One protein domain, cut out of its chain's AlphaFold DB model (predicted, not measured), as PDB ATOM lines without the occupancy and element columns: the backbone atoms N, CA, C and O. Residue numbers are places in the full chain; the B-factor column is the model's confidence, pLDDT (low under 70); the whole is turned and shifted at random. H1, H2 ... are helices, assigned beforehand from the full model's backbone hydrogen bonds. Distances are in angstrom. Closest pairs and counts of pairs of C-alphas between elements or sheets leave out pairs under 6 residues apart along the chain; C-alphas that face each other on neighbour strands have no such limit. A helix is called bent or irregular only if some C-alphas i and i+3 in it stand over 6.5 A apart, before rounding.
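What this domain is: This is residues 14 to 129 of the 189 residues of an uncharacterized protein of Lyngbya confervoides BDU141951 (UniProt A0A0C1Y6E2). One very long helix, H5, makes most of the long axis, and the second half of another long helix, H2, packs beside its early part, so that the two overlap only in part and reach away from each other in opposite directions along the axis. The short helix H4 packs across both H2 and H5 at this overlap and the short helix H3 packs across H5 farther along, at residues 106 to 110; residues 115 to 129 of H5 stick out as an arm at one end, and the small helix H1 turns off at the other end, near where H2 begins. The printed part has 116 residues with five named helices, in the order H1, H2, H3, H4, H5, and no named strand; the class is all helix. The whole is extended, with a radius of gyration of the C-alphas of 20.8 A and spans of 76 by 33 by 17 A.

Where its parts are: Find C-alpha 88 at (164.441, 196.948, 116.743); from there H5, residues 88 to 129, runs 61.5 A to C-alpha 129 at (157.595, 153.286, 159.444). H2, residues 26 to 49, begins at C-alpha 26 at (163.718, 189.180, 94.495) and is 34.4 A long. Look next for H4, residues 67 to 77, 15.7 A long; it is irregular, but only just, with C-alphas 73 and 76 being 6.7 A apart. H3 is residues 56 to 62, 9.8 A long, and H1 is residues 14 to 22, 12.9 A long.

How they stand to each other: Start at H5, the hub, which touches three other helices. Its residues 90 to 98 touch residues 39 to 47 of H2 at a shallow tilt of 30 degrees, the same way; the closest C-alphas, those of Val 43 and Ala 94, are 5.5 A apart. With residues 95 to 99 it touches H4, opposite ways at a steep tilt of 58 degrees, closest at the C-alphas of Arg 67 and Cys 99, 5.9 A apart. Farther along, its residues 106 to 110 touch H3 at a steep tilt of 64 degrees, where the C-alphas of Gln 60 and Leu 106 come closest at 5.6 A. H4 also touches residues 42 to 49 of H2 at a steep tilt of 65 degrees, with the closest C-alphas, those of Leu 46 and Leu 74, 6.7 A apart. H1 is close to H2 but not clearly touching, about perpendicular at 77 degrees, and it is apart from H3, H4 and H5. In H1, H2, H3 and H5 every O i to N i+4 pair is within hydrogen-bond range; in H4 it is 5 of 7.

The domain as a whole: The two C-alphas farthest apart, those of Ser 25 and Asp 129, are 75.9 A from each other. Residues 14 to 19, 22 to 27 and 115 to 129 stand free; the body without them spans 50 by 27 by 17 A. The printed part has no cut and no long link. The model's mean pLDDT over the printed part is 91.9; look at residues 14 to 23 for the values under 70.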
ATOM      1  N   TYR A  14     144.316 191.361 105.058       69.25
ATOM      2  CA  TYR A  14     144.890 190.034 104.822       69.25
ATOM      3  C   TYR A  14     145.469 189.886 103.402       69.25
ATOM      4  O   TYR A  14     146.538 189.299 103.239       69.25
ATOM      5  N   MET A  15     144.847 190.490 102.381       61.09
ATOM      6  CA  MET A  15     145.372 190.482 101.011       61.09
ATOM      7  C   MET A  15     146.631 191.336 100.863       61.09
ATOM      8  O   MET A  15     147.530 190.945 100.125       61.09
ATOM      9  N   LYS A  16     146.758 192.436 101.619       60.78
ATOM     10  CA  LYS A  16     148.006 193.224 101.669       60.78
ATOM     11  C   LYS A  16     149.190 192.383 102.158       60.78
ATOM     12  O   LYS A  16     150.286 192.492 101.619       60.78
ATOM     13  N   THR A  17     148.961 191.498 103.127       59.88
ATOM     14  CA  THR A  17     150.000 190.605 103.669       59.88
ATOM     15  C   THR A  17     150.390 189.518 102.662       59.88
ATOM     16  O   THR A  17     151.575 189.284 102.440       59.88
ATOM     17  N   ILE A  18     149.407 188.904 101.992       60.16
ATOM     18  CA  ILE A  18     149.636 187.872 100.965       60.16
ATOM     19  C   ILE A  18     150.341 188.464  99.731       60.16
ATOM     20  O   ILE A  18     151.288 187.871  99.215       60.16
ATOM     21  N   MET A  19     149.940 189.660  99.290       55.16
ATOM     22  CA  MET A  19     150.573 190.347  98.163       55.16
ATOM     23  C   MET A  19     151.995 190.818  98.473       55.16
ATOM     24  O   MET A  19     152.850 190.717  97.600       55.16
ATOM     25  N   CYS A  20     152.307 191.254  99.699       55.34
ATOM     26  CA  CYS A  20     153.697 191.538 100.084       55.34
ATOM     27  C   CYS A  20     154.611 190.307  99.936       55.34
ATOM     28  O   CYS A  20     155.781 190.461  99.595       55.34
ATOM     29  N   CYS A  21     154.097 189.088 100.134       55.09
ATOM     30  CA  CYS A  21     154.879 187.860  99.960       55.09
ATOM     31  C   CYS A  21     155.054 187.443  98.486       55.09
ATOM     32  O   CYS A  21     156.058 186.815  98.149       55.09
ATOM     33  N   LEU A  22     154.106 187.787  97.605       60.88
ATOM     34  CA  LEU A  22     154.077 187.327  96.207       60.88
ATOM     35  C   LEU A  22     154.505 188.389  95.179       60.88
ATOM     36  O   LEU A  22     154.967 188.025  94.101       60.88
ATOM     37  N   CYS A  23     154.404 189.679  95.506       69.38
ATOM     38  CA  CYS A  23     154.693 190.803  94.603       69.38
ATOM     39  C   CYS A  23     155.979 191.572  94.956       69.38
ATOM     40  O   CYS A  23     156.316 192.541  94.278       69.38
ATOM     41  N   ALA A  24     156.691 191.185  96.018       78.25
ATOM     42  CA  ALA A  24     157.960 191.805  96.385       78.25
ATOM     43  C   ALA A  24     159.085 191.406  95.417       78.25
ATOM     44  O   ALA A  24     159.152 190.263  94.952       78.25
ATOM     45  N   SER A  25     160.000 192.341  95.151       87.94
ATOM     46  CA  SER A  25     161.159 192.080  94.297       87.94
ATOM     47  C   SER A  25     162.023 190.935  94.864       87.94
ATOM     48  O   SER A  25     161.999 190.680  96.078       87.94
ATOM     49  N   PRO A  26     162.793 190.215  94.028       88.75
ATOM     50  CA  PRO A  26     163.718 189.180  94.495       88.75
ATOM     51  C   PRO A  26     164.659 189.664  95.607       88.75
ATOM     52  O   PRO A  26     164.895 188.937  96.569       88.75
ATOM     53  N   GLU A  27     165.127 190.907  95.521       90.69
ATOM     54  CA  GLU A  27     166.017 191.546  96.495       90.69
ATOM     55  C   GLU A  27     165.311 191.728  97.839       90.69
ATOM     56  O   GLU A  27     165.861 191.394  98.885       90.69
ATOM     57  N   THR A  28     164.055 192.179  97.812       89.75
ATOM     58  CA  THR A  28     163.242 192.358  99.020       89.75
ATOM     59  C   THR A  28     162.998 191.020  99.717       89.75
ATOM     60  O   THR A  28     163.137 190.913 100.935       89.75
ATOM     61  N   ARG A  29     162.677 189.969  98.951       87.75
ATOM     62  CA  ARG A  29     162.485 188.617  99.503       87.75
ATOM     63  C   ARG A  29     163.777 188.051 100.084       87.75
ATOM     64  O   ARG A  29     163.732 187.484 101.173       87.75
ATOM     65  N   ARG A  30     164.913 188.244  99.404       90.81
ATOM     66  CA  ARG A  30     166.237 187.854  99.910       90.81
ATOM     67  C   ARG A  30     166.547 188.556 101.232       90.81
ATOM     68  O   ARG A  30     166.866 187.883 102.203       90.81
ATOM     69  N   TYR A  31     166.341 189.870 101.299       90.62
ATOM     70  CA  TYR A  31     166.532 190.644 102.525       90.62
ATOM     71  C   TYR A  31     165.662 190.131 103.684       90.62
ATOM     72  O   TYR A  31     166.153 189.943 104.798       90.62
ATOM     73  N   PHE A  32     164.373 189.863 103.442       89.69
ATOM     74  CA  PHE A  32     163.502 189.287 104.470       89.69
ATOM     75  C   PHE A  32     163.973 187.902 104.912       89.69
ATOM     76  O   PHE A  32     163.979 187.627 106.109       89.69
ATOM     77  N   TRP A  33     164.383 187.048 103.973       91.00
ATOM     78  CA  TRP A  33     164.910 185.724 104.282       91.00
ATOM     79  C   TRP A  33     166.153 185.806 105.176       91.00
ATOM     80  O   TRP A  33     166.165 185.224 106.258       91.00
ATOM     81  N   GLU A  34     167.150 186.599 104.787       92.12
ATOM     82  CA  GLU A  34     168.375 186.828 105.566       92.12
ATOM     83  C   GLU A  34     168.072 187.420 106.953       92.12
ATOM     84  O   GLU A  34     168.648 187.003 107.961       92.12
ATOM     85  N   THR A  35     167.095 188.330 107.031       93.31
ATOM     86  CA  THR A  35     166.616 188.898 108.300       93.31
ATOM     87  C   THR A  35     166.001 187.824 109.199       93.31
ATOM     88  O   THR A  35     166.281 187.795 110.397       93.31
ATOM     89  N   ILE A  36     165.168 186.931 108.652       93.56
ATOM     90  CA  ILE A  36     164.530 185.843 109.411       93.56
ATOM     91  C   ILE A  36     165.559 184.810 109.871       93.56
ATOM     92  O   ILE A  36     165.468 184.340 111.008       93.56
ATOM     93  N   VAL A  37     166.556 184.495 109.041       94.50
ATOM     94  CA  VAL A  37     167.678 183.625 109.424       94.50
ATOM     95  C   VAL A  37     168.428 184.233 110.609       94.50
ATOM     96  O   VAL A  37     168.534 183.598 111.656       94.50
ATOM     97  N   SER A  38     168.850 185.494 110.492       95.06
ATOM     98  CA  SER A  38     169.580 186.207 111.551       95.06
ATOM     99  C   SER A  38     168.761 186.312 112.844       95.06
ATOM    100  O   SER A  38     169.267 186.080 113.940       95.06
ATOM    101  N   TYR A  39     167.460 186.594 112.725       96.38
ATOM    102  CA  TYR A  39     166.527 186.605 113.850       96.38
ATOM    103  C   TYR A  39     166.405 185.237 114.538       96.38
ATOM    104  O   TYR A  39     166.391 185.163 115.764       96.38
ATOM    105  N   THR A  40     166.321 184.154 113.765       96.44
ATOM    106  CA  THR A  40     166.195 182.795 114.310       96.44
ATOM    107  C   THR A  40     167.463 182.395 115.060       96.44
ATOM    108  O   THR A  40     167.378 181.879 116.174       96.44
ATOM    109  N   LEU A  41     168.637 182.712 114.504       96.38
ATOM    110  CA  LEU A  41     169.920 182.499 115.176       96.38
ATOM    111  C   LEU A  41     170.002 183.278 116.492       96.38
ATOM    112  O   LEU A  41     170.394 182.709 117.506       96.38
ATOM    113  N   LEU A  42     169.551 184.536 116.508       97.12
ATOM    114  CA  LEU A  42     169.497 185.341 117.730       97.12
ATOM    115  C   LEU A  42     168.621 184.698 118.814       97.12
ATOM    116  O   LEU A  42     168.992 184.698 119.985       97.12
ATOM    117  N   VAL A  43     167.446 184.175 118.445       97.62
ATOM    118  CA  VAL A  43     166.556 183.490 119.396       97.62
ATOM    119  C   VAL A  43     167.235 182.244 119.966       97.62
ATOM    120  O   VAL A  43     167.187 182.048 121.179       97.62
ATOM    121  N   ASN A  44     167.896 181.444 119.127       97.50
ATOM    122  CA  ASN A  44     168.610 180.243 119.562       97.50
ATOM    123  C   ASN A  44     169.763 180.582 120.513       97.50
ATOM    124  O   ASN A  44     169.818 180.036 121.611       97.50
ATOM    125  N   GLU A  45     170.615 181.546 120.156       96.88
ATOM    126  CA  GLU A  45     171.694 181.992 121.042       96.88
ATOM    127  C   GLU A  45     171.157 182.526 122.375       96.88
ATOM    128  O   GLU A  45     171.737 182.288 123.433       96.88
ATOM    129  N   LEU A  46     170.032 183.242 122.354       96.94
ATOM    130  CA  LEU A  46     169.419 183.762 123.569       96.94
ATOM    131  C   LEU A  46     168.861 182.628 124.449       96.94
ATOM    132  O   LEU A  46     169.002 182.690 125.670       96.94
ATOM    133  N   LEU A  47     168.281 181.580 123.852       97.75
ATOM    134  CA  LEU A  47     167.874 180.359 124.559       97.75
ATOM    135  C   LEU A  47     169.079 179.604 125.141       97.75
ATOM    136  O   LEU A  47     168.988 179.056 126.229       97.75
ATOM    137  N   GLU A  48     170.227 179.601 124.476       97.25
ATOM    138  CA  GLU A  48     171.436 178.967 125.013       97.25
ATOM    139  C   GLU A  48     172.110 179.811 126.104       97.25
ATOM    140  O   GLU A  48     172.690 179.274 127.047       97.25
ATOM    141  N   ALA A  49     172.015 181.139 126.021       96.44
ATOM    142  CA  ALA A  49     172.687 182.051 126.942       96.44
ATOM    143  C   ALA A  49     171.949 182.247 128.277       96.44
ATOM    144  O   ALA A  49     172.588 182.528 129.294       96.44
ATOM    145  N   VAL A  50     170.617 182.135 128.302       96.81
ATOM    146  CA  VAL A  50     169.816 182.336 129.527       96.81
ATOM    147  C   VAL A  50     170.164 181.337 130.650       96.81
ATOM    148  O   VAL A  50     170.321 181.792 131.785       96.81
ATOM    149  N   PRO A  51     170.338 180.022 130.401       95.56
ATOM    150  CA  PRO A  51     170.696 179.042 131.430       95.56
ATOM    151  C   PRO A  51     172.085 179.234 132.035       95.56
ATOM    152  O   PRO A  51     172.309 178.848 133.177       95.56
ATOM    153  N   ASN A  52     173.002 179.866 131.298       95.81
ATOM    154  CA  ASN A  52     174.379 180.107 131.742       95.81
ATOM    155  C   ASN A  52     174.492 181.257 132.758       95.81
ATOM    156  O   ASN A  52     175.590 181.616 133.182       95.81
ATOM    157  N   ARG A  53     173.367 181.873 133.138       94.56
ATOM    158  CA  ARG A  53     173.329 182.968 134.104       94.56
ATOM    159  C   ARG A  53     173.382 182.446 135.543       94.56
ATOM    160  O   ARG A  53     172.680 181.485 135.861       94.56
ATOM    161  N   PRO A  54     174.138 183.101 136.442       95.06
ATOM    162  CA  PRO A  54     174.221 182.687 137.843       95.06
ATOM    163  C   PRO A  54     172.867 182.760 138.566       95.06
ATOM    164  O   PRO A  54     172.639 182.028 139.525       95.06
ATOM    165  N   GLU A  55     171.940 183.595 138.095       95.12
ATOM    166  CA  GLU A  55     170.590 183.736 138.645       95.12
ATOM    167  C   GLU A  55     169.623 182.635 138.172       95.12
ATOM    168  O   GLU A  55     168.526 182.492 138.719       95.12
ATOM    169  N   PHE A  56     170.003 181.819 137.183       95.44
ATOM    170  CA  PHE A  56     169.116 180.809 136.602       95.44
ATOM    171  C   PHE A  56     168.551 179.801 137.623       95.44
ATOM    172  O   PHE A  56     167.338 179.555 137.600       95.44
ATOM    173  N   PRO A  57     169.334 179.274 138.590       95.25
ATOM    174  CA  PRO A  57     168.799 178.408 139.643       95.25
ATOM    175  C   PRO A  57     167.723 179.091 140.501       95.25
ATOM    176  O   PRO A  57     166.775 178.444 140.954       95.25
ATOM    177  N   GLN A  58     167.822 180.409 140.713       95.81
ATOM    178  CA  GLN A  58     166.799 181.171 141.431       95.81
ATOM    179  C   GLN A  58     165.491 181.214 140.631       95.81
ATOM    180  O   GLN A  58     164.411 181.024 141.198       95.81
ATOM    181  N   TRP A  59     165.570 181.407 139.312       96.50
ATOM    182  CA  TRP A  59     164.399 181.394 138.430       96.50
ATOM    183  C   TRP A  59     163.740 180.016 138.368       96.50
ATOM    184  O   TRP A  59     162.510 179.937 138.364       96.50
ATOM    185  N   GLN A  60     164.526 178.935 138.407       95.50
ATOM    186  CA  GLN A  60     164.006 177.566 138.512       95.50
ATOM    187  C   GLN A  60     163.195 177.360 139.792       95.50
ATOM    188  O   GLN A  60     162.052 176.913 139.716       95.50
ATOM    189  N   ARG A  61     163.731 177.765 140.954       93.62
ATOM    190  CA  ARG A  61     163.013 177.668 142.241       93.62
ATOM    191  C   ARG A  61     161.738 178.514 142.254       93.62
ATOM    192  O   ARG A  61     160.689 178.076 142.729       93.62
ATOM    193  N   ARG A  62     161.806 179.738 141.718       95.06
ATOM    194  CA  ARG A  62     160.647 180.641 141.627       95.06
ATOM    195  C   ARG A  62     159.593 180.101 140.652       95.06
ATOM    196  O   ARG A  62     158.396 180.235 140.925       95.06
ATOM    197  N   GLY A  63     160.030 179.454 139.570       96.06
ATOM    198  CA  GLY A  63     159.205 178.937 138.475       96.06
ATOM    199  C   GLY A  63     158.854 179.986 137.418       96.06
ATOM    200  O   GLY A  63     157.869 179.820 136.708       96.06
ATOM    201  N   THR A  64     159.597 181.092 137.343       96.31
ATOM    202  CA  THR A  64     159.352 182.173 136.377       96.31
ATOM    203  C   THR A  64     160.611 183.006 136.153       96.31
ATOM    204  O   THR A  64     161.497 183.039 137.009       96.31
ATOM    205  N   ILE A  65     160.652 183.706 135.021       96.50
ATOM    206  CA  ILE A  65     161.693 184.661 134.646       96.50
ATOM    207  C   ILE A  65     161.051 186.004 134.292       96.50
ATOM    208  O   ILE A  65     159.983 186.065 133.672       96.50
ATOM    209  N   ASP A  66     161.713 187.090 134.680       95.44
ATOM    210  CA  ASP A  66     161.276 188.434 134.335       95.44
ATOM    211  C   ASP A  66     161.832 188.848 132.973       95.44
ATOM    212  O   ASP A  66     162.943 188.495 132.578       95.44
ATOM    213  N   ARG A  67     161.056 189.651 132.246       95.69
ATOM    214  CA  ARG A  67     161.444 190.141 130.921       95.69
ATOM    215  C   ARG A  67     162.766 190.924 130.954       95.69
ATOM    216  O   ARG A  67     163.561 190.811 130.028       95.69
ATOM    217  N   GLU A  68     163.020 191.667 132.032       95.75
ATOM    218  CA  GLU A  68     164.269 192.417 132.197       95.75
ATOM    219  C   GLU A  68     165.496 191.499 132.261       95.75
ATOM    220  O   GLU A  68     166.528 191.829 131.682       95.75
ATOM    221  N   ALA A  69     165.376 190.315 132.868       95.38
ATOM    222  CA  ALA A  69     166.469 189.347 132.906       95.38
ATOM    223  C   ALA A  69     166.862 188.907 131.489       95.38
ATOM    224  O   ALA A  69     168.035 188.959 131.126       95.38
ATOM    225  N   VAL A  70     165.876 188.584 130.643       96.75
ATOM    226  CA  VAL A  70     166.106 188.243 129.227       96.75
ATOM    227  C   VAL A  70     166.712 189.425 128.464       96.75
ATOM    228  O   VAL A  70     167.639 189.247 127.674       96.75
ATOM    229  N   ARG A  71     166.258 190.655 128.738       96.38
ATOM    230  CA  ARG A  71     166.821 191.868 128.126       96.38
ATOM    231  C   ARG A  71     168.294 192.066 128.468       96.38
ATOM    232  O   ARG A  71     169.065 192.461 127.596       96.38
ATOM    233  N   ILE A  72     168.692 191.803 129.712       95.62
ATOM    234  CA  ILE A  72     170.096 191.867 130.137       95.62
ATOM    235  C   ILE A  72     170.941 190.868 129.337       95.62
ATOM    236  O   ILE A  72     172.037 191.225 128.908       95.62
ATOM    237  N   VAL A  73     170.418 189.668 129.058       95.56
ATOM    238  CA  VAL A  73     171.108 188.676 128.214       95.56
ATOM    239  C   VAL A  73     171.190 189.111 126.749       95.56
ATOM    240  O   VAL A  73     172.219 188.910 126.111       95.56
ATOM    241  N   LEU A  74     170.157 189.776 126.230       95.62
ATOM    242  CA  LEU A  74     170.110 190.265 124.850       95.62
ATOM    243  C   LEU A  74     171.057 191.452 124.583       95.62
ATOM    244  O   LEU A  74     171.554 191.609 123.467       95.62
ATOM    245  N   LYS A  75     171.318 192.307 125.585       93.62
ATOM    246  CA  LYS A  75     172.153 193.521 125.451       93.62
ATOM    247  C   LYS A  75     173.547 193.294 124.830       93.62
ATOM    248  O   LYS A  75     173.900 194.111 123.984       93.62
ATOM    249  N   PRO A  76     174.336 192.278 125.219       92.94
ATOM    250  CA  PRO A  76     175.618 191.985 124.570       92.94
ATOM    251  C   PRO A  76     175.474 191.277 123.214       92.94
ATOM    252  O   PRO A  76     176.369 191.368 122.382       92.94
ATOM    253  N   LEU A  77     174.360 190.582 122.958       91.31
ATOM    254  CA  LEU A  77     174.156 189.895 121.680       91.31
ATOM    255  C   LEU A  77     173.875 190.896 120.559       91.31
ATOM    256  O   LEU A  77     174.481 190.803 119.503       91.31
ATOM    257  N   LYS A  78     173.063 191.933 120.799       89.62
ATOM    258  CA  LYS A  78     172.754 192.956 119.776       89.62
ATOM    259  C   LYS A  78     173.973 193.711 119.214       89.62
ATOM    260  O   LYS A  78     173.821 194.419 118.226       89.62
ATOM    261  N   THR A  79     175.135 193.644 119.868       90.25
ATOM    262  CA  THR A  79     176.382 194.270 119.397       90.25
ATOM    263  C   THR A  79     177.217 193.355 118.504       90.25
ATOM    264  O   THR A  79     178.188 193.824 117.921       90.25
ATOM    265  N   LYS A  80     176.862 192.068 118.382       92.81
ATOM    266  CA  LYS A  80     177.526 191.149 117.454       92.81
ATOM    267  C   LYS A  80     177.265 191.569 115.999       92.81
ATOM    268  O   LYS A  80     176.149 192.000 115.697       92.81
ATOM    269  N   PRO A  81     178.251 191.405 115.099       89.56
ATOM    270  CA  PRO A  81     178.099 191.753 113.687       89.56
ATOM    271  C   PRO A  81     176.957 190.976 113.018       89.56
ATOM    272  O   PRO A  81     176.223 191.556 112.229       89.56
ATOM    273  N   ASP A  82     176.727 189.724 113.423       88.62
ATOM    274  CA  ASP A  82     175.680 188.847 112.871       88.62
ATOM    275  C   ASP A  82     174.254 189.373 113.102       88.62
ATOM    276  O   ASP A  82     173.309 188.993 112.412       88.62
ATOM    277  N   TYR A  83     174.088 190.262 114.084       91.69
ATOM    278  CA  TYR A  83     172.806 190.867 114.447       91.69
ATOM    279  C   TYR A  83     172.793 192.383 114.226       91.69
ATOM    280  O   TYR A  83     171.766 193.038 114.452       91.69
ATOM    281  N   ALA A  84     173.916 192.950 113.775       82.19
ATOM    282  CA  ALA A  84     174.038 194.357 113.452       82.19
ATOM    283  C   ALA A  84     173.186 194.655 112.210       82.19
ATOM    284  O   ALA A  84     173.432 194.147 111.124       82.19
ATOM    285  N   GLY A  85     172.140 195.464 112.382       85.19
ATOM    286  CA  GLY A  85     171.194 195.800 111.310       85.19
ATOM    287  C   GLY A  85     169.812 195.162 111.455       85.19
ATOM    288  O   GLY A  85     168.887 195.574 110.754       85.19
ATOM    289  N   LEU A  86     169.611 194.244 112.410       93.12
ATOM    290  CA  LEU A  86     168.268 193.751 112.714       93.12
ATOM    291  C   LEU A  86     167.362 194.902 113.190       93.12
ATOM    292  O   LEU A  86     167.703 195.616 114.141       93.12
ATOM    293  N   PRO A  87     166.165 195.078 112.596       93.50
ATOM    294  CA  PRO A  87     165.238 196.100 113.055       93.50
ATOM    295  C   PRO A  87     164.852 195.888 114.522       93.50
ATOM    296  O   PRO A  87     164.557 194.769 114.942       93.50
ATOM    297  N   LYS A  88     164.740 196.978 115.294       93.88
ATOM    298  CA  LYS A  88     164.441 196.948 116.743       93.88
ATOM    299  C   LYS A  88     163.244 196.060 117.115       93.88
ATOM    300  O   LYS A  88     163.255 195.423 118.161       93.88
ATOM    301  N   ARG A  89     162.222 195.988 116.253       94.75
ATOM    302  CA  ARG A  89     161.048 195.115 116.435       94.75
ATOM    303  C   ARG A  89     161.403 193.624 116.542       94.75
ATOM    304  O   ARG A  89     160.791 192.935 117.348       94.75
ATOM    305  N   PHE A  90     162.403 193.146 115.798       95.00
ATOM    306  CA  PHE A  90     162.871 191.760 115.875       95.00
ATOM    307  C   PHE A  90     163.586 191.494 117.198       95.00
ATOM    308  O   PHE A  90     163.310 190.488 117.836       95.00
ATOM    309  N   LEU A  91     164.410 192.431 117.675       95.38
ATOM    310  CA  LEU A  91     165.054 192.315 118.990       95.38
ATOM    311  C   LEU A  91     164.012 192.226 120.119       95.38
ATOM    312  O   LEU A  91     164.092 191.350 120.977       95.38
ATOM    313  N   THR A  92     162.994 193.090 120.081       96.31
ATOM    314  CA  THR A  92     161.865 193.050 121.026       96.31
ATOM    315  C   THR A  92     161.082 191.737 120.929       96.31
ATOM    316  O   THR A  92     160.679 191.183 121.948       96.31
ATOM    317  N   SER A  93     160.859 191.226 119.716       97.06
ATOM    318  CA  SER A  93     160.181 189.943 119.510       97.06
ATOM    319  C   SER A  93     160.992 188.781 120.082       97.06
ATOM    320  O   SER A  93     160.433 187.948 120.789       97.06
ATOM    321  N   ALA A  94     162.310 188.750 119.855       97.19
ATOM    322  CA  ALA A  94     163.194 187.713 120.383       97.19
ATOM    323  C   ALA A  94     163.171 187.693 121.919       97.19
ATOM    324  O   ALA A  94     162.986 186.639 122.524       97.19
ATOM    325  N   GLU A  95     163.258 188.870 122.550       97.44
ATOM    326  CA  GLU A  95     163.101 189.039 124.001       97.44
ATOM    327  C   GLU A  95     161.775 188.440 124.505       97.44
ATOM    328  O   GLU A  95     161.756 187.712 125.501       97.44
ATOM    329  N   LEU A  96     160.661 188.733 123.825       97.81
ATOM    330  CA  LEU A  96     159.333 188.255 124.216       97.81
ATOM    331  C   LEU A  96     159.174 186.743 124.039       97.81
ATOM    332  O   LEU A  96     158.674 186.088 124.955       97.81
ATOM    333  N   ILE A  97     159.606 186.191 122.903       97.94
ATOM    334  CA  ILE A  97     159.521 184.752 122.631       97.94
ATOM    335  C   ILE A  97     160.326 183.979 123.668       97.94
ATOM    336  O   ILE A  97     159.788 183.075 124.304       97.94
ATOM    337  N   VAL A  98     161.580 184.366 123.907       98.06
ATOM    338  CA  VAL A  98     162.425 183.667 124.882       98.06
ATOM    339  C   VAL A  98     161.860 183.788 126.296       98.06
ATOM    340  O   VAL A  98     161.810 182.801 127.028       98.06
ATOM    341  N   CYS A  99     161.341 184.960 126.669       97.50
ATOM    342  CA  CYS A  99     160.654 185.140 127.947       97.50
ATOM    343  C   CYS A  99     159.449 184.195 128.091       97.50
ATOM    344  O   CYS A  99     159.279 183.570 129.136       97.50
ATOM    345  N   TYR A 100     158.631 184.039 127.047       97.56
ATOM    346  CA  TYR A 100     157.486 183.127 127.059       97.56
ATOM    347  C   TYR A 100     157.905 181.652 127.158       97.56
ATOM    348  O   TYR A 100     157.363 180.903 127.980       97.56
ATOM    349  N   VAL A 101     158.907 181.243 126.373       98.12
ATOM    350  CA  VAL A 101     159.463 179.882 126.405       98.12
ATOM    351  C   VAL A 101     159.946 179.546 127.812       98.12
ATOM    352  O   VAL A 101     159.520 178.545 128.387       98.12
ATOM    353  N   TYR A 102     160.744 180.414 128.435       97.94
ATOM    354  CA  TYR A 102     161.213 180.155 129.793       97.94
ATOM    355  C   TYR A 102     160.119 180.231 130.844       97.94
ATOM    356  O   TYR A 102     160.131 179.421 131.763       97.94
ATOM    357  N   LYS A 103     159.151 181.143 130.735       96.62
ATOM    358  CA  LYS A 103     158.019 181.172 131.675       96.62
ATOM    359  C   LYS A 103     157.255 179.853 131.677       96.62
ATOM    360  O   LYS A 103     156.989 179.308 132.745       96.62
ATOM    361  N   SER A 104     156.940 179.323 130.496       97.00
ATOM    362  CA  SER A 104     156.232 178.044 130.376       97.00
ATOM    363  C   SER A 104     157.084 176.868 130.870       97.00
ATOM    364  O   SER A 104     156.616 176.056 131.672       97.00
ATOM    365  N   TRP A 105     158.359 176.813 130.478       98.00
ATOM    366  CA  TRP A 105     159.274 175.751 130.889       98.00
ATOM    367  C   TRP A 105     159.571 175.767 132.396       98.00
ATOM    368  O   TRP A 105     159.490 174.725 133.043       98.00
ATOM    369  N   LEU A 106     159.859 176.929 132.989       98.06
ATOM    370  CA  LEU A 106     160.165 177.063 134.420       98.06
ATOM    371  C   LEU A 106     158.958 176.710 135.294       98.06
ATOM    372  O   LEU A 106     159.121 176.034 136.311       98.06
ATOM    373  N   ALA A 107     157.748 177.104 134.889       97.81
ATOM    374  CA  ALA A 107     156.525 176.714 135.588       97.81
ATOM    375  C   ALA A 107     156.354 175.186 135.600       97.81
ATOM    376  O   ALA A 107     156.038 174.593 136.638       97.81
ATOM    377  N   LEU A 108     156.629 174.531 134.466       97.81
ATOM    378  CA  LEU A 108     156.600 173.075 134.358       97.81
ATOM    379  C   LEU A 108     157.679 172.414 135.227       97.81
ATOM    380  O   LEU A 108     157.392 171.431 135.912       97.81
ATOM    381  N   GLN A 109     158.900 172.953 135.240       96.69
ATOM    382  CA  GLN A 109     159.988 172.429 136.069       96.69
ATOM    383  C   GLN A 109     159.680 172.535 137.559       96.69
ATOM    384  O   GLN A 109     159.836 171.550 138.277       96.69
ATOM    385  N   LYS A 110     159.153 173.674 138.018       97.06
ATOM    386  CA  LYS A 110     158.730 173.847 139.413       97.06
ATOM    387  C   LYS A 110     157.678 172.816 139.818       97.06
ATOM    388  O   LYS A 110     157.799 172.183 140.862       97.06
ATOM    389  N   ARG A 111     156.669 172.590 138.967       96.94
ATOM    390  CA  ARG A 111     155.646 171.562 139.211       96.94
ATOM    391  C   ARG A 111     156.266 170.169 139.338       96.94
ATOM    392  O   ARG A 111     155.903 169.427 140.247       96.94
ATOM    393  N   ARG A 112     157.196 169.812 138.447       96.62
ATOM    394  CA  ARG A 112     157.901 168.520 138.490       96.62
ATOM    395  C   ARG A 112     158.743 168.374 139.756       96.62
ATOM    396  O   ARG A 112     158.694 167.322 140.384       96.62
ATOM    397  N   GLN A 113     159.459 169.423 140.158       96.31
ATOM    398  CA  GLN A 113     160.238 169.441 141.399       96.31
ATOM    399  C   GLN A 113     159.343 169.204 142.617       96.31
ATOM    400  O   GLN A 113     159.617 168.299 143.398       96.31
ATOM    401  N   TRP A 114     158.211 169.902 142.715       96.31
ATOM    402  CA  TRP A 114     157.243 169.683 143.793       96.31
ATOM    403  C   TRP A 114     156.676 168.262 143.824       96.31
ATOM    404  O   TRP A 114     156.524 167.678 144.896       96.31
ATOM    405  N   GLN A 115     156.378 167.676 142.662       97.44
ATOM    406  CA  GLN A 115     155.919 166.288 142.586       97.44
ATOM    407  C   GLN A 115     156.999 165.307 143.059       97.44
ATOM    408  O   GLN A 115     156.692 164.367 143.790       97.44
ATOM    409  N   LEU A 116     158.257 165.528 142.674       97.62
ATOM    410  CA  LEU A 116     159.384 164.710 143.123       97.62
ATOM    411  C   LEU A 116     159.615 164.840 144.628       97.62
ATOM    412  O   LEU A 116     159.785 163.832 145.305       97.62
ATOM    413  N   GLU A 117     159.576 166.055 145.166       97.25
ATOM    414  CA  GLU A 117     159.697 166.308 146.604       97.25
ATOM    415  C   GLU A 117     158.545 165.679 147.392       97.25
ATOM    416  O   GLU A 117     158.766 165.114 148.460       97.25
ATOM    417  N   GLY A 118     157.318 165.718 146.867       97.62
ATOM    418  CA  GLY A 118     156.174 165.014 147.448       97.62
ATOM    419  C   GLY A 118     156.403 163.504 147.521       97.62
ATOM    420  O   GLY A 118     156.271 162.917 148.592       97.62
ATOM    421  N   LYS A 119     156.827 162.891 146.409       98.06
ATOM    422  CA  LYS A 119     157.140 161.455 146.353       98.06
ATOM    423  C   LYS A 119     158.277 161.075 147.302       98.06
ATOM    424  O   LYS A 119     158.163 160.081 148.004       98.06
ATOM    425  N   ARG A 120     159.342 161.880 147.361       98.00
ATOM    426  CA  ARG A 120     160.472 161.666 148.281       98.00
ATOM    427  C   ARG A 120     160.045 161.736 149.742       98.00
ATOM    428  O   ARG A 120     160.455 160.886 150.517       98.00
ATOM    429  N   ARG A 121     159.209 162.713 150.111       98.00
ATOM    430  CA  ARG A 121     158.668 162.817 151.477       98.00
ATOM    431  C   ARG A 121     157.820 161.607 151.847       98.00
ATOM    432  O   ARG A 121     157.969 161.086 152.942       98.00
ATOM    433  N   TRP A 122     156.958 161.157 150.937       97.94
ATOM    434  CA  TRP A 122     156.116 159.987 151.175       97.94
ATOM    435  C   TRP A 122     156.942 158.703 151.311       97.94
ATOM    436  O   TRP A 122     156.734 157.931 152.238       97.94
ATOM    437  N   LEU A 123     157.940 158.527 150.445       97.94
ATOM    438  CA  LEU A 123     158.880 157.412 150.529       97.94
ATOM    439  C   LEU A 123     159.660 157.432 151.851       97.94
ATOM    440  O   LEU A 123     159.747 156.406 152.512       97.94
ATOM    441  N   ALA A 124     160.155 158.598 152.276       97.50
ATOM    442  CA  ALA A 124     160.860 158.739 153.549       97.50
ATOM    443  C   ALA A 124     159.973 158.403 154.762       97.50
ATOM    444  O   ALA A 124     160.471 157.839 155.734       97.50
ATOM    445  N   ALA A 125     158.674 158.717 154.708       96.12
ATOM    446  CA  ALA A 125     157.726 158.333 155.753       96.12
ATOM    447  C   ALA A 125     157.584 156.805 155.842       96.12
ATOM    448  O   ALA A 125     157.757 156.244 156.915       96.12
ATOM    449  N   ILE A 126     157.394 156.128 154.704       96.06
ATOM    450  CA  ILE A 126     157.290 154.660 154.654       96.06
ATOM    451  C   ILE A 126     158.577 153.993 155.129       96.06
ATOM    452  O   ILE A 126     158.529 153.037 155.893       96.06
ATOM    453  N   GLU A 127     159.739 154.482 154.698       96.25
ATOM    454  CA  GLU A 127     161.017 153.955 155.177       96.25
ATOM    455  C   GLU A 127     161.187 154.146 156.688       96.25
ATOM    456  O   GLU A 127     161.766 153.284 157.350       96.25
ATOM    457  N   GLY A 128     160.692 155.258 157.237       94.44
ATOM    458  CA  GLY A 128     160.637 155.501 158.676       94.44
ATOM    459  C   GLY A 128     159.752 154.484 159.396       94.44
ATOM    460  O   GLY A 128     160.202 153.866 160.359       94.44
ATOM    461  N   ASP A 129     158.544 154.252 158.883       90.94
ATOM    462  CA  ASP A 129     157.595 153.286 159.444       90.94
ATOM    463  C   ASP A 129     158.152 151.855 159.392       90.94
ATOM    464  O   ASP A 129     158.118 151.133 160.386       90.94
TER     465      ASP A 129